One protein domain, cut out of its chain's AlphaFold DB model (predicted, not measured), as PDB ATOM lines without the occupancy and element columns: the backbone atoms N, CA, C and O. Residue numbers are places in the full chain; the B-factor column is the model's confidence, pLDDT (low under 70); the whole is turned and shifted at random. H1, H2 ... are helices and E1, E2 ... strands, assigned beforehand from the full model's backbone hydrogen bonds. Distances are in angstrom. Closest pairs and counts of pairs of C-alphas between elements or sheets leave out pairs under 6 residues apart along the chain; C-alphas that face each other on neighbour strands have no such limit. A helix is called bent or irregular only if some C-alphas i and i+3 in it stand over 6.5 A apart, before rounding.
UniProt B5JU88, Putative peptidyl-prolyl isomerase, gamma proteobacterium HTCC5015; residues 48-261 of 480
ATOM      1  N   ARG A  48      -5.875   0.736 -40.711       95.44
ATOM      2  CA  ARG A  48      -6.403   1.021 -42.054       95.44
ATOM      3  C   ARG A  48      -5.432   1.838 -42.903       95.44
ATOM      4  O   ARG A  48      -5.254   1.511 -44.071       95.44
ATOM      5  N   ALA A  49      -4.738   2.820 -42.329       95.06
ATOM      6  CA  ALA A  49      -3.695   3.551 -43.044       95.06
ATOM      7  C   ALA A  49      -2.572   2.617 -43.518       95.06
ATOM      8  O   ALA A  49      -2.145   2.681 -44.672       95.06
ATOM      9  N   LEU A  50      -2.152   1.684 -42.658       95.44
ATOM     10  CA  LEU A  50      -1.192   0.641 -43.015       95.44
ATOM     11  C   LEU A  50      -1.720  -0.287 -44.113       95.44
ATOM     12  O   LEU A  50      -0.980  -0.591 -45.045       95.44
ATOM     13  N   GLN A  51      -2.989  -0.695 -44.037       94.19
ATOM     14  CA  GLN A  51      -3.644  -1.496 -45.072       94.19
ATOM     15  C   GLN A  51      -3.608  -0.787 -46.431       94.19
ATOM     16  O   GLN A  51      -3.143  -1.369 -47.410       94.19
ATOM     17  N   THR A  52      -4.012   0.487 -46.483       90.56
ATOM     18  CA  THR A  52      -3.958   1.295 -47.708       90.56
ATOM     19  C   THR A  52      -2.534   1.382 -48.255       90.56
ATOM     20  O   THR A  52      -2.333   1.184 -49.447       90.56
ATOM     21  N   GLY A  53      -1.530   1.598 -47.399       85.50
ATOM     22  CA  GLY A  53      -0.127   1.666 -47.822       85.50
ATOM     23  C   GLY A  53       0.473   0.338 -48.312       85.50
ATOM     24  O   GLY A  53       1.460   0.352 -49.053       85.50
ATOM     25  N   MET A  54      -0.085  -0.806 -47.900       84.88
ATOM     26  CA  MET A  54       0.341  -2.132 -48.369       84.88
ATOM     27  C   MET A  54      -0.324  -2.531 -49.687       84.88
ATOM     28  O   MET A  54       0.294  -3.239 -50.482       84.88
ATOM     29  N   ASN A  55      -1.546  -2.064 -49.943       84.19
ATOM     30  CA  ASN A  55      -2.259  -2.361 -51.180       84.19
ATOM     31  C   ASN A  55      -1.531  -1.729 -52.376       84.19
ATOM     32  O   ASN A  55      -1.279  -0.526 -52.414       84.19
ATOM     33  N   ARG A  56      -1.165  -2.548 -53.368       70.12
ATOM     34  CA  ARG A  56      -0.447  -2.099 -54.571       70.12
ATOM     35  C   ARG A  56      -1.046  -2.733 -55.813       70.12
ATOM     36  O   ARG A  56      -0.987  -3.949 -55.992       70.12
ATOM     37  N   GLY A  57      -1.582  -1.895 -56.700       70.94
ATOM     38  CA  GLY A  57      -2.233  -2.354 -57.925       70.94
ATOM     39  C   GLY A  57      -3.381  -3.314 -57.609       70.94
ATOM     40  O   GLY A  57      -4.358  -2.927 -56.975       70.94
ATOM     41  N   GLN A  58      -3.253  -4.568 -58.042       64.31
ATOM     42  CA  GLN A  58      -4.266  -5.609 -57.830       64.31
ATOM     43  C   GLN A  58      -4.110  -6.382 -56.509       64.31
ATOM     44  O   GLN A  58      -5.002  -7.149 -56.157       64.31
ATOM     45  N   VAL A  59      -3.010  -6.200 -55.767       74.19
ATOM     46  CA  VAL A  59      -2.802  -6.891 -54.486       74.19
ATOM     47  C   VAL A  59      -3.545  -6.141 -53.384       74.19
ATOM     48  O   VAL A  59      -3.207  -4.998 -53.071       74.19
ATOM     49  N   GLN A  60      -4.549  -6.800 -52.809       80.31
ATOM     50  CA  GLN A  60      -5.345  -6.308 -51.688       80.31
ATOM     51  C   GLN A  60      -5.021  -7.137 -50.443       80.31
ATOM     52  O   GLN A  60      -5.100  -8.364 -50.472       80.31
ATOM     53  N   HIS A  61      -4.661  -6.467 -49.355       85.06
ATOM     54  CA  HIS A  61      -4.431  -7.071 -48.048       85.06
ATOM     55  C   HIS A  61      -5.677  -6.923 -47.177       85.06
ATOM     56  O   HIS A  61      -6.276  -5.844 -47.116       85.06
ATOM     57  N   HIS A  62      -6.053  -7.980 -46.458       90.12
ATOM     58  CA  HIS A  62      -7.132  -7.896 -45.480       90.12
ATOM     59  C   HIS A  62      -6.639  -7.209 -44.201       90.12
ATOM     60  O   HIS A  62      -5.474  -7.329 -43.817       90.12
ATOM     61  N   LEU A  63      -7.537  -6.508 -43.499       91.31
ATOM     62  CA  LEU A  63      -7.196  -5.819 -42.247       91.31
ATOM     63  C   LEU A  63      -6.653  -6.800 -41.195       91.31
ATOM     64  O   LEU A  63      -5.744  -6.457 -40.441       91.31
ATOM     65  N   ARG A  64      -7.156  -8.040 -41.201       91.38
ATOM     66  CA  ARG A  64      -6.665  -9.147 -40.371       91.38
ATOM     67  C   ARG A  64      -5.169  -9.403 -40.565       91.38
ATOM     68  O   ARG A  64      -4.445  -9.471 -39.574       91.38
ATOM     69  N   ASP A  65      -4.701  -9.474 -41.809       90.44
ATOM     70  CA  ASP A  65      -3.290  -9.739 -42.126       90.44
ATOM     71  C   ASP A  65      -2.394  -8.582 -41.674       90.44
ATOM     72  O   ASP A  65      -1.306  -8.783 -41.132       90.44
ATOM     73  N   VAL A  66      -2.879  -7.350 -41.853       93.75
ATOM     74  CA  VAL A  66      -2.178  -6.141 -41.408       93.75
ATOM     75  C   VAL A  66      -2.037  -6.144 -39.890       93.75
ATOM     76  O   VAL A  66      -0.936  -5.947 -39.380       93.75
ATOM     77  N   VAL A  67      -3.120  -6.425 -39.160       96.00
ATOM     78  CA  VAL A  67      -3.106  -6.495 -37.692       96.00
ATOM     79  C   VAL A  67      -2.211  -7.627 -37.195       96.00
ATOM     80  O   VAL A  67      -1.432  -7.411 -36.269       96.00
ATOM     81  N   GLN A  68      -2.216  -8.789 -37.850       93.38
ATOM     82  CA  GLN A  68      -1.260  -9.858 -37.553       93.38
ATOM     83  C   GLN A  68       0.191  -9.387 -37.729       93.38
ATOM     84  O   GLN A  68       1.034  -9.648 -36.869       93.38
ATOM     85  N   GLY A  69       0.478  -8.647 -38.802       94.56
ATOM     86  CA  GLY A  69       1.782  -8.030 -39.026       94.56
ATOM     87  C   GLY A  69       2.161  -7.009 -37.949       94.56
ATOM     88  O   GLY A  69       3.316  -6.979 -37.528       94.56
ATOM     89  N   ILE A  70       1.209  -6.200 -37.467       97.25
ATOM     90  CA  ILE A  70       1.423  -5.249 -36.362       97.25
ATOM     91  C   ILE A  70       1.830  -5.999 -35.088       97.25
ATOM     92  O   ILE A  70       2.844  -5.651 -34.484       97.25
ATOM     93  N   ILE A  71       1.086  -7.048 -34.721       97.25
ATOM     94  CA  ILE A  71       1.362  -7.870 -33.534       97.25
ATOM     95  C   ILE A  71       2.741  -8.520 -33.644       97.25
ATOM     96  O   ILE A  71       3.555  -8.405 -32.732       97.25
ATOM     97  N   GLU A  72       3.038  -9.168 -34.773       96.62
ATOM     98  CA  GLU A  72       4.324  -9.839 -34.966       96.62
ATOM     99  C   GLU A  72       5.498  -8.852 -34.888       96.62
ATOM    100  O   GLU A  72       6.514  -9.145 -34.256       96.62
ATOM    101  N   ASN A  73       5.366  -7.684 -35.521       97.62
ATOM    102  CA  ASN A  73       6.413  -6.670 -35.500       97.62
ATOM    103  C   ASN A  73       6.637  -6.128 -34.087       97.62
ATOM    104  O   ASN A  73       7.792  -5.983 -33.700       97.62
ATOM    105  N   GLU A  74       5.573  -5.869 -33.321       97.62
ATOM    106  CA  GLU A  74       5.674  -5.430 -31.925       97.62
ATOM    107  C   GLU A  74       6.450  -6.437 -31.079       97.62
ATOM    108  O   GLU A  74       7.496  -6.106 -30.527       97.62
ATOM    109  N   LEU A  75       5.991  -7.689 -31.050       97.38
ATOM    110  CA  LEU A  75       6.553  -8.709 -30.169       97.38
ATOM    111  C   LEU A  75       8.022  -9.010 -30.487       97.38
ATOM    112  O   LEU A  75       8.840  -9.191 -29.584       97.38
ATOM    113  N   ILE A  76       8.379  -9.057 -31.774       97.81
ATOM    114  CA  ILE A  76       9.768  -9.296 -32.182       97.81
ATOM    115  C   ILE A  76      10.636  -8.064 -31.911       97.81
ATOM    116  O   ILE A  76      11.793  -8.225 -31.522       97.81
ATOM    117  N   ALA A  77      10.114  -6.851 -32.111       97.56
ATOM    118  CA  ALA A  77      10.857  -5.627 -31.832       97.56
ATOM    119  C   ALA A  77      11.143  -5.466 -30.335       97.56
ATOM    120  O   ALA A  77      12.283  -5.165 -29.990       97.56
ATOM    121  N   GLU A  78      10.163  -5.721 -29.460       97.12
ATOM    122  CA  GLU A  78      10.354  -5.733 -28.001       97.12
ATOM    123  C   GLU A  78      11.435  -6.749 -27.607       97.12
ATOM    124  O   GLU A  78      12.444  -6.374 -27.012       97.12
ATOM    125  N   TYR A  79      11.312  -8.003 -28.057       97.69
ATOM    126  CA  TYR A  79      12.327  -9.031 -27.799       97.69
ATOM    127  C   TYR A  79      13.726  -8.633 -28.297       97.69
ATOM    128  O   TYR A  79      14.732  -8.858 -27.617       97.69
ATOM    129  N   ALA A  80      13.819  -8.069 -29.504       96.50
ATOM    130  CA  ALA A  80      15.093  -7.668 -30.081       96.50
ATOM    131  C   ALA A  80      15.737  -6.529 -29.283       96.50
ATOM    132  O   ALA A  80      16.948  -6.566 -29.043       96.50
ATOM    133  N   LEU A  81      14.941  -5.538 -28.868       96.50
ATOM    134  CA  LEU A  81      15.397  -4.424 -28.041       96.50
ATOM    135  C   LEU A  81      15.878  -4.908 -26.674       96.50
ATOM    136  O   LEU A  81      16.964  -4.511 -26.264       96.50
ATOM    137  N   ASP A  82      15.146  -5.808 -26.020       96.81
ATOM    138  CA  ASP A  82      15.548  -6.375 -24.729       96.81
ATOM    139  C   ASP A  82      16.851  -7.175 -24.836       96.81
ATOM    140  O   ASP A  82      17.707  -7.133 -23.951       96.81
ATOM    141  N   ARG A  83      17.025  -7.910 -25.940       95.31
ATOM    142  CA  ARG A  83      18.177  -8.796 -26.132       95.31
ATOM    143  C   ARG A  83      19.450  -8.074 -26.564       95.31
ATOM    144  O   ARG A  83      20.536  -8.497 -26.176       95.31
ATOM    145  N   TYR A  84      19.339  -7.064 -27.425       93.38
ATOM    146  CA  TYR A  84      20.500  -6.427 -28.062       93.38
ATOM    147  C   TYR A  84      20.622  -4.933 -27.773       93.38
ATOM    148  O   TYR A  84      21.705  -4.378 -27.936       93.38
ATOM    149  N   GLY A  85      19.545  -4.277 -27.354       94.69
ATOM    150  CA  GLY A  85      19.500  -2.830 -27.213       94.69
ATOM    151  C   GLY A  85      19.365  -2.093 -28.548       94.69
ATOM    152  O   GLY A  85      19.630  -2.610 -29.636       94.69
ATOM    153  N   MET A  86      18.938  -0.833 -28.454       91.75
ATOM    154  CA  MET A  86      18.702   0.038 -29.609       91.75
ATOM    155  C   MET A  86      19.989   0.339 -30.388       91.75
ATOM    156  O   MET A  86      19.990   0.272 -31.613       91.75
ATOM    157  N   GLU A  87      21.078   0.659 -29.686       89.94
ATOM    158  CA  GLU A  87      22.350   1.058 -30.302       89.94
ATOM    159  C   GLU A  87      22.903  -0.038 -31.219       89.94
ATOM    160  O   GLU A  87      23.284   0.229 -32.359       89.94
ATOM    161  N   GLU A  88      22.858  -1.288 -30.763       88.19
ATOM    162  CA  GLU A  88      23.384  -2.420 -31.516       88.19
ATOM    163  C   GLU A  88      22.508  -2.782 -32.723       88.19
ATOM    164  O   GLU A  88      23.026  -3.120 -33.787       88.19
ATOM    165  N   LEU A  89      21.178  -2.693 -32.597       88.94
ATOM    166  CA  LEU A  89      20.261  -2.934 -33.720       88.94
ATOM    167  C   LEU A  89      20.336  -1.818 -34.766       88.94
ATOM    168  O   LEU A  89      20.195  -2.063 -35.968       88.94
ATOM    169  N   VAL A  90      20.539  -0.581 -34.313       87.19
ATOM    170  CA  VAL A  90      20.464   0.612 -35.156       87.19
ATOM    171  C   VAL A  90      21.829   1.071 -35.677       87.19
ATOM    172  O   VAL A  90      21.876   1.972 -36.515       87.19
ATOM    173  N   LYS A  91      22.917   0.401 -35.270       80.25
ATOM    174  CA  LYS A  91      24.308   0.705 -35.637       80.25
ATOM    175  C   LYS A  91      24.420   1.253 -37.061       80.25
ATOM    176  O   LYS A  91      24.049   0.597 -38.038       80.25
ATOM    177  N   GLN A  92      24.858   2.508 -37.148       62.09
ATOM    178  CA  GLN A  92      24.709   3.318 -38.351       62.09
ATOM    179  C   GLN A  92      25.470   2.715 -39.536       62.09
ATOM    180  O   GLN A  92      26.685   2.514 -39.484       62.09
ATOM    181  N   ASN A  93      24.757   2.494 -40.640       65.81
ATOM    182  CA  ASN A  93      25.376   2.279 -41.937       65.81
ATOM    183  C   ASN A  93      25.608   3.652 -42.578       65.81
ATOM    184  O   ASN A  93      24.652   4.376 -42.838       65.81
ATOM    185  N   ARG A  94      26.872   4.006 -42.845       63.09
ATOM    186  CA  ARG A  94      27.291   5.338 -43.336       63.09
ATOM    187  C   ARG A  94      26.656   5.739 -44.676       63.09
ATOM    188  O   ARG A  94      26.742   6.901 -45.057       63.09
ATOM    189  N   VAL A  95      26.062   4.784 -45.389       71.56
ATOM    190  CA  VAL A  95      25.481   4.966 -46.727       71.56
ATOM    191  C   VAL A  95      23.962   5.188 -46.681       71.56
ATOM    192  O   VAL A  95      23.413   5.818 -47.585       71.56
ATOM    193  N   ALA A  96      23.282   4.686 -45.647       80.12
ATOM    194  CA  ALA A  96      21.823   4.672 -45.550       80.12
ATOM    195  C   ALA A  96      21.262   5.910 -44.827       80.12
ATOM    196  O   ALA A  96      22.000   6.675 -44.210       80.12
ATOM    197  N   PHE A  97      19.941   6.089 -44.903       83.88
ATOM    198  CA  PHE A  97      19.219   7.075 -44.099       83.88
ATOM    199  C   PHE A  97      19.316   6.760 -42.601       83.88
ATOM    200  O   PHE A  97      19.428   5.596 -42.199       83.88
ATOM    201  N   GLU A  98      19.243   7.805 -41.774       88.25
ATOM    202  CA  GLU A  98      19.131   7.652 -40.323       88.25
ATOM    203  C   GLU A  98      17.813   6.949 -39.953       88.25
ATOM    204  O   GLU A  98      16.815   7.013 -40.672       88.25
ATOM    205  N   PHE A  99      17.814   6.215 -38.843       90.38
ATOM    206  CA  PHE A  99      16.706   5.327 -38.486       90.38
ATOM    207  C   PHE A  99      15.412   6.071 -38.145       90.38
ATOM    208  O   PHE A  99      14.334   5.655 -38.553       90.38
ATOM    209  N   ASP A 100      15.519   7.183 -37.425       91.62
ATOM    210  CA  ASP A 100      14.409   8.090 -37.133       91.62
ATOM    211  C   ASP A 100      13.860   8.750 -38.405       91.62
ATOM    212  O   ASP A 100      12.646   8.879 -38.550       91.62
ATOM    213  N   VAL A 101      14.732   9.083 -39.362       92.12
ATOM    214  CA  VAL A 101      14.336   9.638 -40.665       92.12
ATOM    215  C   VAL A 101      13.526   8.624 -41.468       92.12
ATOM    216  O   VAL A 101      12.465   8.968 -41.981       92.12
ATOM    217  N   ILE A 102      13.960   7.358 -41.509       92.38
ATOM    218  CA  ILE A 102      13.193   6.274 -42.146       92.38
ATOM    219  C   ILE A 102      11.789   6.175 -41.535       92.38
ATOM    220  O   ILE A 102      10.809   6.054 -42.271       92.38
ATOM    221  N   ILE A 103      11.687   6.239 -40.202       94.94
ATOM    222  CA  ILE A 103      10.402   6.159 -39.499       94.94
ATOM    223  C   ILE A 103       9.500   7.330 -39.873       94.94
ATOM    224  O   ILE A 103       8.342   7.114 -40.236       94.94
ATOM    225  N   GLU A 104      10.009   8.559 -39.795       94.69
ATOM    226  CA  GLU A 104       9.219   9.759 -40.069       94.69
ATOM    227  C   GLU A 104       8.761   9.815 -41.531       94.69
ATOM    228  O   GLU A 104       7.581  10.059 -41.791       94.69
ATOM    229  N   ASP A 105       9.648   9.535 -42.484       93.94
ATOM    230  CA  ASP A 105       9.329   9.632 -43.907       93.94
ATOM    231  C   ASP A 105       8.333   8.544 -44.333       93.94
ATOM    232  O   ASP A 105       7.345   8.838 -45.015       93.94
ATOM    233  N   GLN A 106       8.532   7.291 -43.897       95.56
ATOM    234  CA  GLN A 106       7.603   6.203 -44.222       95.56
ATOM    235  C   GLN A 106       6.240   6.398 -43.546       95.56
ATOM    236  O   GLN A 106       5.210   6.228 -44.200       95.56
ATOM    237  N   SER A 107       6.204   6.773 -42.261       97.00
ATOM    238  CA  SER A 107       4.936   7.024 -41.558       97.00
ATOM    239  C   SER A 107       4.170   8.196 -42.168       97.00
ATOM    240  O   SER A 107       2.971   8.073 -42.418       97.00
ATOM    241  N   THR A 108       4.862   9.288 -42.506       96.75
ATOM    242  CA  THR A 108       4.267  10.432 -43.207       96.75
ATOM    243  C   THR A 108       3.704  10.011 -44.558       96.75
ATOM    244  O   THR A 108       2.590  10.398 -44.890       96.75
ATOM    245  N   ALA A 109       4.428   9.200 -45.334       96.00
ATOM    246  CA  ALA A 109       3.950   8.720 -46.628       96.00
ATOM    247  C   ALA A 109       2.684   7.854 -46.500       96.00
ATOM    248  O   ALA A 109       1.740   8.048 -47.266       96.00
ATOM    249  N   ILE A 110       2.641   6.949 -45.516       96.25
ATOM    250  CA  ILE A 110       1.477   6.094 -45.227       96.25
ATOM    251  C   ILE A 110       0.260   6.946 -44.858       96.25
ATOM    252  O   ILE A 110      -0.807   6.801 -45.451       96.25
ATOM    253  N   LEU A 111       0.429   7.860 -43.899       97.00
ATOM    254  CA  LEU A 111      -0.640   8.747 -43.442       97.00
ATOM    255  C   LEU A 111      -1.108   9.669 -44.566       97.00
ATOM    256  O   LEU A 111      -2.308   9.847 -44.759       97.00
ATOM    257  N   ARG A 112      -0.162  10.214 -45.340       95.94
ATOM    258  CA  ARG A 112      -0.473  11.106 -46.451       95.94
ATOM    259  C   ARG A 112      -1.329  10.417 -47.496       95.94
ATOM    260  O   ARG A 112      -2.295  11.007 -47.952       95.94
ATOM    261  N   HIS A 113      -0.965   9.192 -47.854       95.06
ATOM    262  CA  HIS A 113      -1.694   8.428 -48.853       95.06
ATOM    263  C   HIS A 113      -3.095   8.040 -48.370       95.06
ATOM    264  O   HIS A 113      -4.062   8.190 -49.103       95.06
ATOM    265  N   HIS A 114      -3.228   7.589 -47.119       94.56
ATOM    266  CA  HIS A 114      -4.527   7.178 -46.586       94.56
ATOM    267  C   HIS A 114      -5.521   8.342 -46.441       94.56
ATOM    268  O   HIS A 114      -6.720   8.155 -46.629       94.56
ATOM    269  N   PHE A 115      -5.036   9.543 -46.115       95.00
ATOM    270  CA  PHE A 115      -5.874  10.723 -45.886       95.00
ATOM    271  C   PHE A 115      -5.807  11.764 -47.012       95.00
ATOM    272  O   PHE A 115      -6.189  12.913 -46.793       95.00
ATOM    273  N   GLU A 116      -5.328  11.387 -48.199       94.31
ATOM    274  CA  GLU A 116      -5.020  12.311 -49.297       94.31
ATOM    275  C   GLU A 116      -6.201  13.222 -49.654       94.31
ATOM    276  O   GLU A 116      -6.082  14.442 -49.539       94.31
ATOM    277  N   ASP A 117      -7.358  12.644 -49.983       94.56
ATOM    278  CA  ASP A 117      -8.546  13.402 -50.396       94.56
ATOM    279  C   ASP A 117      -9.005  14.394 -49.319       94.56
ATOM    280  O   ASP A 117      -9.277  15.565 -49.594       94.56
ATOM    281  N   ALA A 118      -9.044  13.940 -48.064       95.12
ATOM    282  CA  ALA A 118      -9.491  14.753 -46.939       95.12
ATOM    283  C   ALA A 118      -8.517  15.907 -46.644       95.12
ATOM    284  O   ALA A 118      -8.942  17.008 -46.290       95.12
ATOM    285  N   MET A 119      -7.215  15.678 -46.821       95.69
ATOM    286  CA  MET A 119      -6.205  16.723 -46.681       95.69
ATOM    287  C   MET A 119      -6.229  17.708 -47.845       95.69
ATOM    288  O   MET A 119      -6.125  18.903 -47.601       95.69
ATOM    289  N   LEU A 120      -6.388  17.255 -49.093       96.00
ATOM    290  CA  LEU A 120      -6.506  18.156 -50.246       96.00
ATOM    291  C   LEU A 120      -7.726  19.070 -50.111       96.00
ATOM    292  O   LEU A 120      -7.636  20.269 -50.379       96.00
ATOM    293  N   GLN A 121      -8.844  18.525 -49.628       96.25
ATOM    294  CA  GLN A 121     -10.029  19.315 -49.318       96.25
ATOM    295  C   GLN A 121      -9.753  20.354 -48.222       96.25
ATOM    296  O   GLN A 121     -10.109  21.519 -48.390       96.25
ATOM    297  N   SER A 122      -9.088  19.962 -47.133       95.62
ATOM    298  CA  SER A 122      -8.724  20.880 -46.046       95.62
ATOM    299  C   SER A 122      -7.746  21.967 -46.507       95.62
ATOM    300  O   SER A 122      -7.938  23.135 -46.185       95.62
ATOM    301  N   ILE A 123      -6.764  21.640 -47.356       96.31
ATOM    302  CA  ILE A 123      -5.853  22.625 -47.964       96.31
ATOM    303  C   ILE A 123      -6.640  23.674 -48.753       96.31
ATOM    304  O   ILE A 123      -6.417  24.868 -48.569       96.31
ATOM    305  N   ALA A 124      -7.576  23.243 -49.600       96.06
ATOM    306  CA  ALA A 124      -8.357  24.147 -50.438       96.06
ATOM    307  C   ALA A 124      -9.314  25.049 -49.636       96.06
ATOM    308  O   ALA A 124      -9.643  26.142 -50.094       96.06
ATOM    309  N   GLN A 125      -9.785  24.590 -48.471       94.38
ATOM    310  CA  GLN A 125     -10.820  25.271 -47.685       94.38
ATOM    311  C   GLN A 125     -10.276  26.095 -46.512       94.38
ATOM    312  O   GLN A 125     -10.868  27.116 -46.166       94.38
ATOM    313  N   GLU A 126      -9.185  25.655 -45.885       92.81
ATOM    314  CA  GLU A 126      -8.718  26.189 -44.601       92.81
ATOM    315  C   GLU A 126      -7.392  26.952 -44.701       92.81
ATOM    316  O   GLU A 126      -7.096  27.764 -43.822       92.81
ATOM    317  N   LEU A 127      -6.577  26.704 -45.734       95.38
ATOM    318  CA  LEU A 127      -5.281  27.371 -45.874       95.38
ATOM    319  C   LEU A 127      -5.374  28.664 -46.697       95.38
ATOM    320  O   LEU A 127      -6.174  28.748 -47.636       95.38
ATOM    321  N   PRO A 128      -4.527  29.671 -46.398       93.00
ATOM    322  CA  PRO A 128      -4.434  30.874 -47.215       93.00
ATOM    323  C   PRO A 128      -4.139  30.523 -48.675       93.00
ATOM    324  O   PRO A 128      -3.323  29.648 -48.965       93.00
ATOM    325  N   GLU A 129      -4.832  31.197 -49.594       93.00
ATOM    326  CA  GLU A 129      -4.709  30.977 -51.044       93.00
ATOM    327  C   GLU A 129      -5.002  29.531 -51.496       93.00
ATOM    328  O   GLU A 129      -4.665  29.153 -52.617       93.00
ATOM    329  N   GLY A 130      -5.617  28.706 -50.638       94.00
ATOM    330  CA  GLY A 130      -5.909  27.303 -50.933       94.00
ATOM    331  C   GLY A 130      -4.656  26.456 -51.172       94.00
ATOM    332  O   GLY A 130      -4.703  25.499 -51.944       94.00
ATOM    333  N   SER A 131      -3.512  26.825 -50.583       95.19
ATOM    334  CA  SER A 131      -2.240  26.143 -50.830       95.19
ATOM    335  C   SER A 131      -1.325  26.119 -49.604       95.19
ATOM    336  O   SER A 131      -1.394  26.976 -48.725       95.19
ATOM    337  N   LEU A 132      -0.395  25.158 -49.569       94.62
ATOM    338  CA  LEU A 132       0.678  25.158 -48.567       94.62
ATOM    339  C   LEU A 132       1.593  26.380 -48.713       94.62
ATOM    340  O   LEU A 132       2.089  26.889 -47.711       94.62
ATOM    341  N   ALA A 133       1.797  26.876 -49.936       94.06
ATOM    342  CA  ALA A 133       2.628  28.050 -50.184       94.06
ATOM    343  C   ALA A 133       2.070  29.301 -49.486       94.06
ATOM    344  O   ALA A 133       2.854  30.068 -48.934       94.06
ATOM    345  N   GLY A 134       0.743  29.440 -49.396       94.88
ATOM    346  CA  GLY A 134       0.091  30.538 -48.676       94.88
ATOM    347  C   GLY A 134       0.338  30.547 -47.160       94.88
ATOM    348  O   GLY A 134       0.081  31.549 -46.501       94.88
ATOM    349  N   THR A 135       0.877  29.463 -46.589       96.38
ATOM    350  CA  THR A 135       1.274  29.398 -45.165       96.38
ATOM    351  C   THR A 135       2.696  29.907 -44.911       96.38
ATOM    352  O   THR A 135       3.137  29.968 -43.764       96.38
ATOM    353  N   THR A 136       3.427  30.254 -45.972       96.69
ATOM    354  CA  THR A 136       4.835  30.657 -45.914       96.69
ATOM    355  C   THR A 136       4.972  32.066 -45.342       96.69
ATOM    356  O   THR A 136       4.474  33.027 -45.922       96.69
ATOM    357  N   THR A 137       5.705  32.203 -44.238       96.81
ATOM    358  CA  THR A 137       6.087  33.497 -43.648       96.81
ATOM    359  C   THR A 137       7.462  33.961 -44.133       96.81
ATOM    360  O   THR A 137       7.713  35.161 -44.230       96.81
ATOM    361  N   GLN A 138       8.334  33.024 -44.522       96.69
ATOM    362  CA  GLN A 138       9.608  33.293 -45.190       96.69
ATOM    363  C   GLN A 138       9.821  32.292 -46.327       96.69
ATOM    364  O   GLN A 138       9.909  31.086 -46.088       96.69
ATOM    365  N   ALA A 139       9.919  32.798 -47.558       95.06
ATOM    366  CA  ALA A 139      10.150  31.987 -48.748       95.06
ATOM    367  C   ALA A 139      11.616  31.549 -48.884       95.06
ATOM    368  O   ALA A 139      12.519  32.129 -48.281       95.06
ATOM    369  N   PHE A 140      11.838  30.541 -49.726       96.31
ATOM    370  CA  PHE A 140      13.166  30.041 -50.054       96.31
ATOM    371  C   PHE A 140      13.983  31.076 -50.834       96.31
ATOM    372  O   PHE A 140      13.555  31.542 -51.890       96.31
ATOM    373  N   THR A 141      15.171  31.425 -50.329       95.31
ATOM    374  CA  THR A 141      16.060  32.422 -50.960       95.31
ATOM    375  C   THR A 141      17.522  31.986 -51.082       95.31
ATOM    376  O   THR A 141      18.330  32.775 -51.571       95.31
ATOM    377  N   LEU A 142      17.879  30.774 -50.636       94.88
ATOM    378  CA  LEU A 142      19.268  30.300 -50.615       94.88
ATOM    379  C   LEU A 142      19.842  30.218 -52.035       94.88
ATOM    380  O   LEU A 142      19.238  29.616 -52.923       94.88
ATOM    381  N   LYS A 143      21.033  30.785 -52.241       94.81
ATOM    382  CA  LYS A 143      21.737  30.734 -53.533       94.81
ATOM    383  C   LYS A 143      22.799  29.636 -53.569       94.81
ATOM    384  O   LYS A 143      23.269  29.169 -52.538       94.81
ATOM    385  N   GLY A 144      23.221  29.256 -54.778       91.31
ATOM    386  CA  GLY A 144      24.220  28.198 -54.977       91.31
ATOM    387  C   GLY A 144      25.571  28.512 -54.333       91.31
ATOM    388  O   GLY A 144      26.160  27.639 -53.710       91.31
ATOM    389  N   GLU A 145      26.021  29.765 -54.417       91.94
ATOM    390  CA  GLU A 145      27.268  30.223 -53.785       91.94
ATOM    391  C   GLU A 145      27.205  30.115 -52.254       91.94
ATOM    392  O   GLU A 145      28.141  29.622 -51.632       91.94
ATOM    393  N   GLU A 146      26.074  30.495 -51.651       91.88
ATOM    394  CA  GLU A 146      25.843  30.385 -50.203       91.88
ATOM    395  C   GLU A 146      25.775  28.917 -49.759       91.88
ATOM    396  O   GLU A 146      26.345  28.543 -48.734       91.88
ATOM    397  N   LEU A 147      25.111  28.061 -50.546       94.25
ATOM    398  CA  LEU A 147      25.036  26.625 -50.283       94.25
ATOM    399  C   LEU A 147      26.420  25.970 -50.346       94.25
ATOM    400  O   LEU A 147      26.747  25.176 -49.468       94.25
ATOM    401  N   LEU A 148      27.229  26.307 -51.354       92.88
ATOM    402  CA  LEU A 148      28.594  25.798 -51.489       92.88
ATOM    403  C   LEU A 148      29.490  26.272 -50.346       92.88
ATOM    404  O   LEU A 148      30.242  25.464 -49.816       92.88
ATOM    405  N   ASP A 149      29.374  27.529 -49.921       91.25
ATOM    406  CA  ASP A 149      30.137  28.062 -48.786       91.25
ATOM    407  C   ASP A 149      29.790  27.346 -47.465       91.25
ATOM    408  O   ASP A 149      30.666  27.009 -46.668       91.25
ATOM    409  N   ILE A 150      28.510  27.034 -47.235       90.12
ATOM    410  CA  ILE A 150      28.091  26.297 -46.033       90.12
ATOM    411  C   ILE A 150      28.464  24.810 -46.124       90.12
ATOM    412  O   ILE A 150      28.854  24.205 -45.124       90.12
ATOM    413  N   ALA A 151      28.322  24.209 -47.305       88.50
ATOM    414  CA  ALA A 151      28.470  22.775 -47.525       88.50
ATOM    415  C   ALA A 151      29.799  22.385 -48.186       88.50
ATOM    416  O   ALA A 151      29.899  21.294 -48.739       88.50
ATOM    417  N   GLU A 152      30.834  23.218 -48.147       84.56
ATOM    418  CA  GLU A 152      32.110  22.893 -48.786       84.56
ATOM    419  C   GLU A 152      32.717  21.598 -48.205       84.56
ATOM    420  O   GLU A 152      32.809  21.416 -46.988       84.56
ATOM    421  N   LEU A 153      33.148  20.668 -49.061       80.00
ATOM    422  CA  LEU A 153      33.800  19.438 -48.605       80.00
ATOM    423  C   LEU A 153      35.215  19.729 -48.094       80.00
ATOM    424  O   LEU A 153      36.154  19.858 -48.870       80.00
ATOM    425  N   GLN A 154      35.382  19.725 -46.772       71.75
ATOM    426  CA  GLN A 154      36.679  19.973 -46.129       71.75
ATOM    427  C   GLN A 154      37.631  18.760 -46.169       71.75
ATOM    428  O   GLN A 154      38.841  18.895 -45.981       71.75
ATOM    429  N   HIS A 155      37.114  17.547 -46.403       67.38
ATOM    430  CA  HIS A 155      37.910  16.317 -46.384       67.38
ATOM    431  C   HIS A 155      37.552  15.360 -47.526       67.38
ATOM    432  O   HIS A 155      36.436  14.836 -47.599       67.38
ATOM    433  N   LEU A 156      38.545  15.046 -48.365       61.31
ATOM    434  CA  LEU A 156      38.451  14.010 -49.398       61.31
ATOM    435  C   LEU A 156      38.024  12.668 -48.775       61.31
ATOM    436  O   LEU A 156      38.635  12.176 -47.826       61.31
ATOM    437  N   GLY A 157      36.947  12.082 -49.302       63.31
ATOM    438  CA  GLY A 157      36.430  10.778 -48.871       63.31
ATOM    439  C   GLY A 157      35.523  10.788 -47.632       63.31
ATOM    440  O   GLY A 157      35.080   9.720 -47.203       63.31
ATOM    441  N   LYS A 158      35.201  11.955 -47.052       69.88
ATOM    442  CA  LYS A 158      34.185  12.083 -45.992       69.88
ATOM    443  C   LYS A 158      33.090  13.056 -46.423       69.88
ATOM    444  O   LYS A 158      33.252  14.264 -46.327       69.88
ATOM    445  N   ILE A 159      31.952  12.507 -46.836       77.56
ATOM    446  CA  ILE A 159      30.735  13.273 -47.124       77.56
ATOM    447  C   ILE A 159      30.022  13.553 -45.788       77.56
ATOM    448  O   ILE A 159      29.129  12.813 -45.370       77.56
ATOM    449  N   ALA A 160      30.521  14.552 -45.060       84.81
ATOM    450  CA  ALA A 160      29.991  15.003 -43.775       84.81
ATOM    451  C   ALA A 160      30.330  16.484 -43.547       84.81
ATOM    452  O   ALA A 160      31.469  16.887 -43.779       84.81
ATOM    453  N   LEU A 161      29.376  17.265 -43.032       87.19
ATOM    454  CA  LEU A 161      29.628  18.632 -42.558       87.19
ATOM    455  C   LEU A 161      30.470  18.621 -41.272       87.19
ATOM    456  O   LEU A 161      30.226  17.810 -40.368       87.19
ATOM    457  N   THR A 162      31.413  19.559 -41.161       90.12
ATOM    458  CA  THR A 162      32.135  19.848 -39.910       90.12
ATOM    459  C   THR A 162      31.186  20.408 -38.847       90.12
ATOM    460  O   THR A 162      30.082  20.845 -39.158       90.12
ATOM    461  N   GLN A 163      31.589  20.426 -37.572       90.94
ATOM    462  CA  GLN A 163      30.738  20.975 -36.502       90.94
ATOM    463  C   GLN A 163      30.348  22.443 -36.744       90.94
ATOM    464  O   GLN A 163      29.205  22.820 -36.500       90.94
ATOM    465  N   GLU A 164      31.271  23.247 -37.273       91.25
ATOM    466  CA  GLU A 164      31.014  24.643 -37.632       91.25
ATOM    467  C   GLU A 164      29.998  24.749 -38.774       91.25
ATOM    468  O   GLU A 164      29.011  25.472 -38.665       91.25
ATOM    469  N   GLN A 165      30.168  23.949 -39.828       93.00
ATOM    470  CA  GLN A 165      29.217  23.888 -40.939       93.00
ATOM    471  C   GLN A 165      27.832  23.407 -40.494       93.00
ATOM    472  O   GLN A 165      26.820  23.912 -40.971       93.00
ATOM    473  N   GLN A 166      27.761  22.466 -39.548       94.69
ATOM    474  CA  GLN A 166      26.491  22.038 -38.959       94.69
ATOM    475  C   GLN A 166      25.807  23.178 -38.207       94.69
ATOM    476  O   GLN A 166      24.590  23.315 -38.302       94.69
ATOM    477  N   GLN A 167      26.561  23.994 -37.465       95.19
ATOM    478  CA  GLN A 167      25.997  25.146 -36.766       95.19
ATOM    479  C   GLN A 167      25.484  26.196 -37.756       95.19
ATOM    480  O   GLN A 167      24.331  26.609 -37.650       95.19
ATOM    481  N   ARG A 168      26.273  26.523 -38.786       95.19
ATOM    482  CA  ARG A 168      25.837  27.409 -39.876       95.19
ATOM    483  C   ARG A 168      24.568  26.886 -40.553       95.19
ATOM    484  O   ARG A 168      23.603  27.626 -40.698       95.19
ATOM    485  N   ALA A 169      24.515  25.593 -40.876       96.19
ATOM    486  CA  ALA A 169      23.347  24.970 -41.498       96.19
ATOM    487  C   ALA A 169      22.085  24.998 -40.610       96.19
ATOM    488  O   ALA A 169      20.977  25.045 -41.143       96.19
ATOM    489  N   LYS A 170      22.220  24.974 -39.275       96.69
ATOM    490  CA  LYS A 170      21.091  25.142 -38.336       96.69
ATOM    491  C   LYS A 170      20.571  26.577 -38.301       96.69
ATOM    492  O   LYS A 170      19.393  26.790 -38.044       96.69
ATOM    493  N   GLU A 171      21.438  27.554 -38.535       96.31
ATOM    494  CA  GLU A 171      21.083  28.978 -38.559       96.31
ATOM    495  C   GLU A 171      20.515  29.406 -39.920       96.31
ATOM    496  O   GLU A 171      19.730  30.350 -40.003       96.31
ATOM    497  N   THR A 172      20.853  28.686 -40.993       97.06
ATOM    498  CA  THR A 172      20.305  28.905 -42.336       97.06
ATOM    499  C   THR A 172      18.862  28.405 -42.438       97.06
ATOM    500  O   THR A 172      18.610  27.237 -42.741       97.06
ATOM    501  N   VAL A 173      17.902  29.301 -42.205       97.88
ATOM    502  CA  VAL A 173      16.469  29.054 -42.434       97.88
ATOM    503  C   VAL A 173      16.177  29.075 -43.935       97.88
ATOM    504  O   VAL A 173      16.413  30.078 -44.604       97.88
ATOM    505  N   LEU A 174      15.647  27.968 -44.452       98.19
ATOM    506  CA  LEU A 174      15.245  27.809 -45.849       98.19
ATOM    507  C   LEU A 174      13.800  28.251 -46.072       98.19
ATOM    508  O   LEU A 174      13.517  28.942 -47.038       98.19
ATOM    509  N   ILE A 175      12.885  27.833 -45.195       98.44
ATOM    510  CA  ILE A 175      11.464  28.196 -45.250       98.44
ATOM    511  C   ILE A 175      10.977  28.412 -43.818       98.44
ATOM    512  O   ILE A 175      11.248  27.578 -42.952       98.44
ATOM    513  N   ALA A 176      10.236  29.489 -43.570       98.31
ATOM    514  CA  ALA A 176       9.416  29.637 -42.368       98.31
ATOM    515  C   ALA A 176       7.938  29.625 -42.763       98.31
ATOM    516  O   ALA A 176       7.570  30.145 -43.820       98.31
ATOM    517  N   PHE A 177       7.103  28.980 -41.954       98.19
ATOM    518  CA  PHE A 177       5.685  28.799 -42.241       98.19
ATOM    519  C   PHE A 177       4.868  28.707 -40.955       98.19
ATOM    520  O   PHE A 177       5.370  28.297 -39.908       98.19
ATOM    521  N   GLN A 178       3.588  29.053 -41.039       97.88
ATOM    522  CA  GLN A 178       2.661  28.977 -39.918       97.88
ATOM    523  C   GLN A 178       1.308  28.436 -40.387       97.88
ATOM    524  O   GLN A 178       0.634  29.040 -41.219       97.88
ATOM    525  N   PHE A 179       0.896  27.291 -39.838       97.25
ATOM    526  CA  PHE A 179      -0.453  26.772 -40.059       97.25
ATOM    527  C   PHE A 179      -1.484  27.524 -39.199       97.25
ATOM    528  O   PHE A 179      -1.122  28.051 -38.142       97.25
ATOM    529  N   PRO A 180      -2.767  27.565 -39.605       94.75
ATOM    530  CA  PRO A 180      -3.812  28.243 -38.842       94.75
ATOM    531  C   PRO A 180      -3.852  27.805 -37.369       94.75
ATOM    532  O   PRO A 180      -3.945  26.623 -37.054       94.75
ATOM    533  N   GLY A 181      -3.750  28.765 -36.447       91.81
ATOM    534  CA  GLY A 181      -3.792  28.492 -35.004       91.81
ATOM    535  C   GLY A 181      -2.587  27.725 -34.436       91.81
ATOM    536  O   GLY A 181      -2.611  27.370 -33.259       91.81
ATOM    537  N   ALA A 182      -1.541  27.475 -35.231       94.88
ATOM    538  CA  ALA A 182      -0.297  26.852 -34.787       94.88
ATOM    539  C   ALA A 182       0.819  27.892 -34.577       94.88
ATOM    540  O   ALA A 182       0.737  29.029 -35.045       94.88
ATOM    541  N   GLU A 183       1.882  27.492 -33.882       95.88
ATOM    542  CA  GLU A 183       3.113  28.282 -33.787       95.88
ATOM    543  C   GLU A 183       3.876  28.287 -35.121       95.88
ATOM    544  O   GLU A 183       3.777  27.342 -35.909       95.88
ATOM    545  N   GLU A 184       4.647  29.353 -35.371       97.12
ATOM    546  CA  GLU A 184       5.539  29.426 -36.534       97.12
ATOM    547  C   GLU A 184       6.607  28.323 -36.460       97.12
ATOM    548  O   GLU A 184       7.242  28.106 -35.427       97.12
ATOM    549  N   GLN A 185       6.832  27.648 -37.585       97.75
ATOM    550  CA  GLN A 185       7.833  26.604 -37.756       97.75
ATOM    551  C   GLN A 185       8.845  26.998 -38.829       97.75
ATOM    552  O   GLN A 185       8.579  27.816 -39.710       97.75
ATOM    553  N   ARG A 186      10.035  26.397 -38.754       97.94
ATOM    554  CA  ARG A 186      11.154  26.681 -39.656       97.94
ATOM    555  C   ARG A 186      11.757  25.385 -40.171       97.94
ATOM    556  O   ARG A 186      11.915  24.431 -39.414       97.94
ATOM    557  N   VAL A 187      12.106  25.377 -41.451       97.94
ATOM    558  CA  VAL A 187      12.922  24.347 -42.092       97.94
ATOM    559  C   VAL A 187      14.302  24.935 -42.321       97.94
ATOM    560  O   VAL A 187      14.435  25.931 -43.029       97.94
ATOM    561  N   THR A 188      15.323  24.334 -41.725       97.88
ATOM    562  CA  THR A 188      16.720  24.766 -41.857       97.88
ATOM    563  C   THR A 188      17.484  23.893 -42.849       97.88
ATOM    564  O   THR A 188      17.057  22.783 -43.178       97.88
ATOM    565  N   LEU A 189      18.650  24.351 -43.309       97.62
ATOM    566  CA  LEU A 189      19.533  23.522 -44.135       97.62
ATOM    567  C   LEU A 189      19.976  22.258 -43.388       97.62
ATOM    568  O   LEU A 189      20.101  21.192 -43.992       97.62
ATOM    569  N   TRP A 190      20.156  22.349 -42.070       96.00
ATOM    570  CA  TRP A 190      20.465  21.191 -41.238       96.00
ATOM    571  C   TRP A 190      19.350  20.143 -41.251       96.00
ATOM    572  O   TRP A 190      19.650  18.951 -41.358       96.00
ATOM    573  N   ASP A 191      18.081  20.565 -41.201       95.12
ATOM    574  CA  ASP A 191      16.933  19.653 -41.270       95.12
ATOM    575  C   ASP A 191      16.922  18.847 -42.567       95.12
ATOM    576  O   ASP A 191      16.563  17.671 -42.546       95.12
ATOM    577  N   ILE A 192      17.349  19.456 -43.677       96.25
ATOM    578  CA  ILE A 192      17.484  18.772 -44.964       96.25
ATOM    579  C   ILE A 192      18.710  17.862 -44.953       96.25
ATOM    580  O   ILE A 192      18.589  16.671 -45.227       96.25
ATOM    581  N   TYR A 193      19.879  18.381 -44.569       94.38
ATOM    582  CA  TYR A 193      21.142  17.648 -44.644       94.38
ATOM    583  C   TYR A 193      21.141  16.343 -43.835       94.38
ATOM    584  O   TYR A 193      21.557  15.297 -44.345       94.38
ATOM    585  N   ARG A 194      20.659  16.371 -42.583       91.69
ATOM    586  CA  ARG A 194      20.634  15.176 -41.713       91.69
ATOM    587  C   ARG A 194      19.741  14.063 -42.265       91.69
ATOM    588  O   ARG A 194      19.997  12.889 -42.027       91.69
ATOM    589  N   ARG A 195      18.713  14.433 -43.037       92.00
ATOM    590  CA  ARG A 195      17.733  13.508 -43.615       92.00
ATOM    591  C   ARG A 195      18.217  12.835 -44.887       92.00
ATOM    592  O   ARG A 195      17.508  11.997 -45.421       92.00
ATOM    593  N   MET A 196      19.392  13.191 -45.397       92.38
ATOM    594  CA  MET A 196      19.884  12.659 -46.660       92.38
ATOM    595  C   MET A 196      20.768  11.426 -46.474       92.38
ATOM    596  O   MET A 196      21.623  11.357 -45.586       92.38
ATOM    597  N   ASN A 197      20.610  10.470 -47.389       90.31
ATOM    598  CA  ASN A 197      21.595   9.418 -47.615       90.31
ATOM    599  C   ASN A 197      22.851   9.994 -48.305       90.31
ATOM    600  O   ASN A 197      22.945  11.194 -48.582       90.31
ATOM    601  N   ILE A 198      23.822   9.135 -48.626       88.19
ATOM    602  CA  ILE A 198      25.086   9.581 -49.231       88.19
ATOM    603  C   ILE A 198      24.904  10.321 -50.568       88.19
ATOM    604  O   ILE A 198      25.641  11.260 -50.851       88.19
ATOM    605  N   GLN A 199      23.908   9.931 -51.367       89.81
ATOM    606  CA  GLN A 199      23.638  10.521 -52.680       89.81
ATOM    607  C   GLN A 199      23.013  11.912 -52.539       89.81
ATOM    608  O   GLN A 199      23.419  12.844 -53.226       89.81
ATOM    609  N   GLY A 200      22.063  12.076 -51.614       92.62
ATOM    610  CA  GLY A 200      21.480  13.387 -51.319       92.62
ATOM    611  C   GLY A 200      22.509  14.351 -50.730       92.62
ATOM    612  O   GLY A 200      22.566  15.513 -51.127       92.62
ATOM    613  N   LYS A 201      23.390  13.864 -49.844       93.12
ATOM    614  CA  LYS A 201      24.492  14.678 -49.312       93.12
ATOM    615  C   LYS A 201      25.452  15.109 -50.420       93.12
ATOM    616  O   LYS A 201      25.813  16.277 -50.467       93.12
ATOM    617  N   ASP A 202      25.818  14.213 -51.335       91.62
ATOM    618  CA  ASP A 202      26.653  14.545 -52.499       91.62
ATOM    619  C   ASP A 202      26.038  15.657 -53.370       91.62
ATOM    620  O   ASP A 202      26.744  16.589 -53.749       91.62
ATOM    621  N   ARG A 203      24.718  15.639 -53.613       94.19
ATOM    622  CA  ARG A 203      24.025  16.732 -54.329       94.19
ATOM    623  C   ARG A 203      24.122  18.070 -53.593       94.19
ATOM    624  O   ARG A 203      24.407  19.087 -54.221       94.19
ATOM    625  N   ILE A 204      23.950  18.062 -52.270       94.69
ATOM    626  CA  ILE A 204      24.103  19.262 -51.433       94.69
ATOM    627  C   ILE A 204      25.529  19.819 -51.537       94.69
ATOM    628  O   ILE A 204      25.709  21.005 -51.795       94.69
ATOM    629  N   HIS A 205      26.543  18.958 -51.418       92.44
ATOM    630  CA  HIS A 205      27.951  19.346 -51.549       92.44
ATOM    631  C   HIS A 205      28.321  19.849 -52.959       92.44
ATOM    632  O   HIS A 205      29.319  20.546 -53.119       92.44
ATOM    633  N   LYS A 206      27.518  19.525 -53.979       91.69
ATOM    634  CA  LYS A 206      27.651  20.032 -55.356       91.69
ATOM    635  C   LYS A 206      26.867  21.322 -55.617       91.69
ATOM    636  O   LYS A 206      26.862  21.795 -56.751       91.69
ATOM    637  N   GLY A 207      26.222  21.899 -54.600       93.69
ATOM    638  CA  GLY A 207      25.497  23.164 -54.727       93.69
ATOM    639  C   GLY A 207      24.145  23.043 -55.436       93.69
ATOM    640  O   GLY A 207      23.675  24.019 -56.019       93.69
ATOM    641  N   ASP A 208      23.513  21.867 -55.415       96.00
ATOM    642  CA  ASP A 208      22.201  21.647 -56.033       96.00
ATOM    643  C   ASP A 208      21.077  22.318 -55.219       96.00
ATOM    644  O   ASP A 208      20.460  21.718 -54.338       96.00
ATOM    645  N   VAL A 209      20.831  23.599 -55.498       96.81
ATOM    646  CA  VAL A 209      19.818  24.409 -54.801       96.81
ATOM    647  C   VAL A 209      18.403  23.899 -55.055       96.81
ATOM    648  O   VAL A 209      17.605  23.874 -54.122       96.81
ATOM    649  N   GLY A 210      18.094  23.456 -56.279       97.62
ATOM    650  CA  GLY A 210      16.765  22.938 -56.620       97.62
ATOM    651  C   GLY A 210      16.420  21.701 -55.792       97.62
ATOM    652  O   GLY A 210      15.332  21.609 -55.232       97.62
ATOM    653  N   PHE A 211      17.392  20.805 -55.602       97.12
ATOM    654  CA  PHE A 211      17.252  19.674 -54.689       97.12
ATOM    655  C   PHE A 211      16.945  20.103 -53.247       97.12
ATOM    656  O   PHE A 211      16.058  19.537 -52.607       97.12
ATOM    657  N   VAL A 212      17.664  21.102 -52.726       97.88
ATOM    658  CA  VAL A 212      17.443  21.612 -51.363       97.88
ATOM    659  C   VAL A 212      16.064  22.264 -51.234       97.88
ATOM    660  O   VAL A 212      15.373  22.031 -50.240       97.88
ATOM    661  N   GLU A 213      15.639  23.039 -52.232       98.00
ATOM    662  CA  GLU A 213      14.328  23.689 -52.262       98.00
ATOM    663  C   GLU A 213      13.180  22.670 -52.288       98.00
ATOM    664  O   GLU A 213      12.254  22.766 -51.477       98.00
ATOM    665  N   ASP A 214      13.256  21.659 -53.156       97.56
ATOM    666  CA  ASP A 214      12.243  20.604 -53.260       97.56
ATOM    667  C   ASP A 214      12.079  19.855 -51.932       97.56
ATOM    668  O   ASP A 214      10.959  19.660 -51.445       97.56
ATOM    669  N   HIS A 215      13.193  19.497 -51.285       97.00
ATOM    670  CA  HIS A 215      13.159  18.832 -49.984       97.00
ATOM    671  C   HIS A 215      12.675  19.753 -48.853       97.00
ATOM    672  O   HIS A 215      11.984  19.283 -47.943       97.00
ATOM    673  N   ALA A 216      12.953  21.059 -48.915       97.69
ATOM    674  CA  ALA A 216      12.396  22.025 -47.971       97.69
ATOM    675  C   ALA A 216      10.870  22.135 -48.104       97.69
ATOM    676  O   ALA A 216      10.157  22.070 -47.101       97.69
ATOM    677  N   ARG A 217      10.343  22.197 -49.331       96.81
ATOM    678  CA  ARG A 217       8.892  22.196 -49.586       96.81
ATOM    679  C   ARG A 217       8.240  20.878 -49.165       96.81
ATOM    680  O   ARG A 217       7.190  20.886 -48.519       96.81
ATOM    681  N   GLN A 218       8.879  19.740 -49.446       95.81
ATOM    682  CA  GLN A 218       8.416  18.432 -48.975       95.81
ATOM    683  C   GLN A 218       8.332  18.381 -47.442       95.81
ATOM    684  O   GLN A 218       7.418  17.756 -46.891       95.81
ATOM    685  N   ARG A 219       9.252  19.054 -46.738       96.31
ATOM    686  CA  ARG A 219       9.233  19.125 -45.276       96.31
ATOM    687  C   ARG A 219       8.014  19.882 -44.751       96.31
ATOM    688  O   ARG A 219       7.391  19.389 -43.811       96.31
ATOM    689  N   VAL A 220       7.630  20.992 -45.383       97.50
ATOM    690  CA  VAL A 220       6.385  21.719 -45.060       97.50
ATOM    691  C   VAL A 220       5.166  20.815 -45.262       97.50
ATOM    692  O   VAL A 220       4.339  20.683 -44.363       97.50
ATOM    693  N   GLY A 221       5.090  20.106 -46.394       96.88
ATOM    694  CA  GLY A 221       4.009  19.146 -46.644       96.88
ATOM    695  C   GLY A 221       3.952  18.022 -45.602       96.88
ATOM    696  O   GLY A 221       2.878  17.651 -45.141       96.88
ATOM    697  N   SER A 222       5.111  17.524 -45.166       96.12
ATOM    698  CA  SER A 222       5.201  16.504 -44.111       96.12
ATOM    699  C   SER A 222       4.729  17.034 -42.752       96.12
ATOM    700  O   SER A 222       4.041  16.329 -42.014       96.12
ATOM    701  N   ALA A 223       5.050  18.291 -42.430       97.12
ATOM    702  CA  ALA A 223       4.549  18.956 -41.230       97.12
ATOM    703  C   ALA A 223       3.022  19.130 -41.277       97.12
ATOM    704  O   ALA A 223       2.352  18.910 -40.265       97.12
ATOM    705  N   TYR A 224       2.464  19.443 -42.453       97.81
ATOM    706  CA  TYR A 224       1.020  19.594 -42.628       97.81
ATOM    707  C   TYR A 224       0.257  18.294 -42.355       97.81
ATOM    708  O   TYR A 224      -0.764  18.340 -41.681       97.81
ATOM    709  N   VAL A 225       0.773  17.128 -42.770       97.56
ATOM    710  CA  VAL A 225       0.146  15.823 -42.463       97.56
ATOM    711  C   VAL A 225      -0.062  15.652 -40.955       97.56
ATOM    712  O   VAL A 225      -1.147  15.283 -40.503       97.56
ATOM    713  N   ARG A 226       0.967  15.962 -40.152       96.56
ATOM    714  CA  ARG A 226       0.896  15.856 -38.685       96.56
ATOM    715  C   ARG A 226      -0.050  16.899 -38.097       96.56
ATOM    716  O   ARG A 226      -0.847  16.561 -37.230       96.56
ATOM    717  N   TYR A 227       0.040  18.147 -38.556       97.19
ATOM    718  CA  TYR A 227      -0.853  19.225 -38.131       97.19
ATOM    719  C   TYR A 227      -2.319  18.865 -38.398       97.19
ATOM    720  O   TYR A 227      -3.135  18.880 -37.478       97.19
ATOM    721  N   TRP A 228      -2.634  18.464 -39.629       97.25
ATOM    722  CA  TRP A 228      -3.992  18.170 -40.058       97.25
ATOM    723  C   TRP A 228      -4.602  17.027 -39.249       97.25
ATOM    724  O   TRP A 228      -5.719  17.160 -38.763       97.25
ATOM    725  N   LEU A 229      -3.856  15.941 -39.019       96.69
ATOM    726  CA  LEU A 229      -4.327  14.831 -38.186       96.69
ATOM    727  C   LEU A 229      -4.646  15.271 -36.756       96.69
ATOM    728  O   LEU A 229      -5.680  14.880 -36.221       96.69
ATOM    729  N   LYS A 230      -3.785  16.089 -36.142       95.94
ATOM    730  CA  LYS A 230      -3.992  16.574 -34.769       95.94
ATOM    731  C   LYS A 230      -5.222  17.472 -34.639       95.94
ATOM    732  O   LYS A 230      -5.870  17.425 -33.600       95.94
ATOM    733  N   GLN A 231      -5.539  18.258 -35.669       93.88
ATOM    734  CA  GLN A 231      -6.673  19.187 -35.644       93.88
ATOM    735  C   GLN A 231      -7.993  18.558 -36.103       93.88
ATOM    736  O   GLN A 231      -9.043  18.850 -35.538       93.88
ATOM    737  N   ASN A 232      -7.955  17.684 -37.113       91.50
ATOM    738  CA  ASN A 232      -9.148  17.244 -37.843       91.50
ATOM    739  C   ASN A 232      -9.555  15.788 -37.581       91.50
ATOM    740  O   ASN A 232     -10.587  15.338 -38.089       91.50
ATOM    741  N   ARG A 233      -8.771  15.020 -36.811       90.56
ATOM    742  CA  ARG A 233      -9.105  13.632 -36.456       90.56
ATOM    743  C   ARG A 233      -9.175  13.434 -34.949       90.56
ATOM    744  O   ARG A 233      -8.263  13.797 -34.205       90.56
ATOM    745  N   ALA A 234     -10.241  12.766 -34.512       88.50
ATOM    746  CA  ALA A 234     -10.309  12.231 -33.161       88.50
ATOM    747  C   ALA A 234      -9.102  11.313 -32.929       88.50
ATOM    748  O   ALA A 234      -8.788  10.465 -33.760       88.50
ATOM    749  N   HIS A 235      -8.406  11.509 -31.808       90.12
ATOM    750  CA  HIS A 235      -7.203  10.747 -31.465       90.12
ATOM    751  C   HIS A 235      -6.059  10.850 -32.498       90.12
ATOM    752  O   HIS A 235      -5.226   9.948 -32.567       90.12
ATOM    753  N   GLY A 236      -5.957  11.950 -33.261       95.12
ATOM    754  CA  GLY A 236      -4.913  12.148 -34.277       95.12
ATOM    755  C   GLY A 236      -3.478  11.905 -33.787       95.12
ATOM    756  O   GLY A 236      -2.700  11.246 -34.471       95.12
ATOM    757  N   GLU A 237      -3.142  12.344 -32.567       96.06
ATOM    758  CA  GLU A 237      -1.850  12.038 -31.918       96.06
ATOM    759  C   GLU A 237      -1.613  10.526 -31.773       96.06
ATOM    760  O   GLU A 237      -0.536  10.027 -32.096       96.06
ATOM    761  N   ALA A 238      -2.628   9.777 -31.331       96.38
ATOM    762  CA  ALA A 238      -2.532   8.326 -31.177       96.38
ATOM    763  C   ALA A 238      -2.402   7.627 -32.536       96.38
ATOM    764  O   ALA A 238      -1.664   6.648 -32.647       96.38
ATOM    765  N   ILE A 239      -3.070   8.152 -33.573       97.38
ATOM    766  CA  ILE A 239      -2.968   7.621 -34.935       97.38
ATOM    767  C   ILE A 239      -1.532   7.748 -35.450       97.38
ATOM    768  O   ILE A 239      -0.966   6.757 -35.921       97.38
ATOM    769  N   ILE A 240      -0.940   8.942 -35.320       97.69
ATOM    770  CA  ILE A 240       0.448   9.221 -35.715       97.69
ATOM    771  C   ILE A 240       1.403   8.296 -34.955       97.69
ATOM    772  O   ILE A 240       2.175   7.565 -35.578       97.69
ATOM    773  N   ALA A 241       1.301   8.266 -33.623       97.88
ATOM    774  CA  ALA A 241       2.191   7.479 -32.774       97.88
ATOM    775  C   ALA A 241       2.123   5.974 -33.083       97.88
ATOM    776  O   ALA A 241       3.146   5.288 -33.070       97.88
ATOM    777  N   ALA A 242       0.936   5.442 -33.389       97.88
ATOM    778  CA  ALA A 242       0.779   4.031 -33.723       97.88
ATOM    779  C   ALA A 242       1.374   3.670 -35.096       97.88
ATOM    780  O   ALA A 242       2.001   2.615 -35.218       97.88
ATOM    781  N   VAL A 243       1.245   4.536 -36.111       98.06
ATOM    782  CA  VAL A 243       1.893   4.312 -37.419       98.06
ATOM    783  C   VAL A 243       3.416   4.415 -37.293       98.06
ATOM    784  O   VAL A 243       4.126   3.550 -37.809       98.06
ATOM    785  N   GLU A 244       3.936   5.402 -36.558       98.25
ATOM    786  CA  GLU A 244       5.374   5.522 -36.276       98.25
ATOM    787  C   GLU A 244       5.916   4.297 -35.534       98.25
ATOM    788  O   GLU A 244       6.949   3.744 -35.920       98.25
ATOM    789  N   ARG A 245       5.198   3.824 -34.506       97.88
ATOM    790  CA  ARG A 245       5.562   2.614 -33.757       97.88
ATOM    791  C   ARG A 245       5.574   1.382 -34.652       97.88
ATOM    792  O   ARG A 245       6.531   0.614 -34.593       97.88
ATOM    793  N   PHE A 246       4.578   1.213 -35.521       97.31
ATOM    794  CA  PHE A 246       4.570   0.106 -36.474       97.31
ATOM    795  C   PHE A 246       5.788   0.135 -37.401       97.31
ATOM    796  O   PHE A 246       6.473  -0.881 -37.535       97.31
ATOM    797  N   VAL A 247       6.070   1.281 -38.032       97.44
ATOM    798  CA  VAL A 247       7.216   1.423 -38.943       97.44
ATOM    799  C   VAL A 247       8.516   1.135 -38.197       97.44
ATOM    800  O   VAL A 247       9.312   0.312 -38.643       97.44
ATOM    801  N   ARG A 248       8.694   1.729 -37.012       97.50
ATOM    802  CA  ARG A 248       9.841   1.470 -36.134       97.50
ATOM    803  C   ARG A 248      10.016  -0.020 -35.858       97.50
ATOM    804  O   ARG A 248      11.117  -0.544 -36.003       97.50
ATOM    805  N   ASN A 249       8.948  -0.707 -35.474       97.50
ATOM    806  CA  ASN A 249       9.011  -2.108 -35.077       97.50
ATOM    807  C   ASN A 249       9.238  -3.043 -36.267       97.50
ATOM    808  O   ASN A 249       9.987  -4.014 -36.157       97.50
ATOM    809  N   LYS A 250       8.685  -2.708 -37.437       96.25
ATOM    810  CA  LYS A 250       8.998  -3.384 -38.699       96.25
ATOM    811  C   LYS A 250      10.491  -3.280 -39.031       96.25
ATOM    812  O   LYS A 250      11.121  -4.293 -39.332       96.25
ATOM    813  N   GLU A 251      11.067  -2.083 -38.933       94.56
ATOM    814  CA  GLU A 251      12.494  -1.856 -39.194       94.56
ATOM    815  C   GLU A 251      13.388  -2.559 -38.154       94.56
ATOM    816  O   GLU A 251      14.402  -3.163 -38.510       94.56
ATOM    817  N   LEU A 252      13.004  -2.560 -36.871       95.62
ATOM    818  CA  LEU A 252      13.724  -3.291 -35.818       95.62
ATOM    819  C   LEU A 252      13.689  -4.803 -36.034       95.62
ATOM    820  O   LEU A 252      14.726  -5.457 -35.918       95.62
ATOM    821  N   LYS A 253      12.534  -5.365 -36.407       95.50
ATOM    822  CA  LYS A 253      12.418  -6.776 -36.790       95.50
ATOM    823  C   LYS A 253      13.346  -7.103 -37.958       95.50
ATOM    824  O   LYS A 253      14.070  -8.096 -37.897       95.50
ATOM    825  N   GLN A 254      13.368  -6.272 -39.001       92.69
ATOM    826  CA  GLN A 254      14.251  -6.481 -40.149       92.69
ATOM    827  C   GLN A 254      15.733  -6.442 -39.742       92.69
ATOM    828  O   GLN A 254      16.499  -7.323 -40.136       92.69
ATOM    829  N   ARG A 255      16.130  -5.478 -38.902       91.25
ATOM    830  CA  ARG A 255      17.493  -5.374 -38.352       91.25
ATOM    831  C   ARG A 255      17.856  -6.574 -37.482       91.25
ATOM    832  O   ARG A 255      18.956  -7.103 -37.608       91.25
ATOM    833  N   TYR A 256      16.928  -7.065 -36.664       93.50
ATOM    834  CA  TYR A 256      17.112  -8.300 -35.905       93.50
ATOM    835  C   TYR A 256      17.329  -9.503 -36.832       93.50
ATOM    836  O   TYR A 256      18.300 -10.240 -36.658       93.50
ATOM    837  N   MET A 257      16.492  -9.669 -37.860       92.69
ATOM    838  CA  MET A 257      16.621 -10.752 -38.840       92.69
ATOM    839  C   MET A 257      17.957 -10.698 -39.598       92.69
ATOM    840  O   MET A 257      18.585 -11.736 -39.803       92.69
ATOM    841  N   GLN A 258      18.434  -9.511 -39.974       89.94
ATOM    842  CA  GLN A 258      19.779  -9.330 -40.535       89.94
ATOM    843  C   GLN A 258      20.860  -9.708 -39.515       89.94
ATOM    844  O   GLN A 258      21.774 -10.472 -39.832       89.94
ATOM    845  N   LYS A 259      20.720  -9.250 -38.265       89.31
ATOM    846  CA  LYS A 259      21.673  -9.518 -37.184       89.31
ATOM    847  C   LYS A 259      21.816 -11.004 -36.877       89.31
ATOM    848  O   LYS A 259      22.933 -11.436 -36.614       89.31
ATOM    849  N   VAL A 260      20.750 -11.804 -36.953       89.81
ATOM    850  CA  VAL A 260      20.839 -13.269 -36.776       89.81
ATOM    851  C   VAL A 260      21.188 -14.025 -38.063       89.81
ATOM    852  O   VAL A 260      21.359 -15.237 -38.024       89.81
ATOM    853  N   GLY A 261      21.309 -13.335 -39.201       88.44
ATOM    854  CA  GLY A 261      21.661 -13.936 -40.491       88.44
ATOM    855  C   GLY A 261      20.495 -14.579 -41.243       88.44
ATOM    856  O   GLY A 261      20.715 -15.392 -42.139       88.44
TER     857      GLY A 261
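This is residues 48 to 261 of the 480 residues of the protein "Putative peptidyl-prolyl isomerase" of gamma proteobacterium HTCC5015 (UniProt B5JU88). Look for two lobes joined by the long helix H9: in one, H10 is crossed by H2 on one side and H3 on another, with the short H1 beside them; in the other, a small sheet of three strands has the first part of H9 over one face and the short helices H5 to H8 grouped toward one end. H4 follows H3 after a tight link and lies near the last part of H9, touching no other helix. The printed part has 214 residues, with ten named helices and three named strands in the order H1 H2 H3 H4 E1 H5 H6 E2 E3 H7 H8 H9 H10. The sheet order is E1, E2, E3, antiparallel, and the class is mostly helix. The whole is compact, with a radius of gyration of the C-alphas of 19.3 A and spans of 53 by 48 by 33 A.

Find C-alpha 48 at (-6.403, 1.021, -42.054), where H1, residues 48 to 54, begins. H2 follows at residues 63 to 90, 29.3 A long; it is irregular, with C-alphas 83 and 86 9.5 A apart and a kink of 101 degrees near residue 84. Next come H3, residues 99 to 114, 22.8 A, and H4, residues 116 to 126, 15.1 A. Go on to E1, residues 136 to 138, H5, residues 144 to 150, and H6, residues 163 to 171. E2, residues 173 to 177, and E3, residues 185 to 188, are followed by H7, residues 189 to 194, and H8, residues 198 to 205. Find C-alpha 209 at (19.818, 24.409, -54.801); from there H9 runs 34.3 A to residue 232. H10, residues 236 to 259, is 34.4 A long and ends at C-alpha 259, (21.673, -9.518, -37.184).

Start at H9, the hub, which touches four helices. It is on the sheet at a height over the sheet of 9.6 A, two layers with a helix on one face; it lies over E2 and only just over E3, with 3 C-alphas, and runs along the strands, only just, at 29.8 degrees to E2 on the local plane. In the sheet, N 137 and O 176 of E1 and E2 are 2.8 A apart, within hydrogen-bond range, and so are N 187 and O 175 of the hairpin E2 and E3, at 2.8 A. H7 touches H9, closest C-alphas Ile 192 and His 215, 6.6 A, and only grazes the sheet with residues 189 to 192. H6 touches H7, at Ala 169 and Trp 190, 4.8 A. H5 touches H8, at Leu 148 and His 205, 6.5 A. Residues 222 to 226 of H9 touch H3, at Arg 112 and Val 225, 6.2 A. H10 touches H3 at a steep tilt of 51 degrees, opposite ways, closest at Ser 107 and Glu 244, 5.5 A. H10 also touches H2, at Ala 77 and Asn 249, 5.1 A. H1 touches H3, at Ala 49 and His 114, 5.1 A. H4 is close to H9 but not clearly touching, at Met 119 and Trp 228, 7.1 A. Every O i to N i+4 pair is within hydrogen-bond range in H1, H3, H4, H5, H6, H7, H8 and H10; H2 has 21 of 24 and H9 19 of 20.

The two C-alphas farthest apart are those of Arg 64 and Glu 145, 53.7 A. The printed part has no cut. The one long link is residues 151 to 162, between H5 and H6, with C-alphas 20 to 29 A from the mean of the C-alphas. The mean pLDDT of the printed part is 92.4; look for values under 70 at residue 58, residues 92 to 94 and residues 155 to 158.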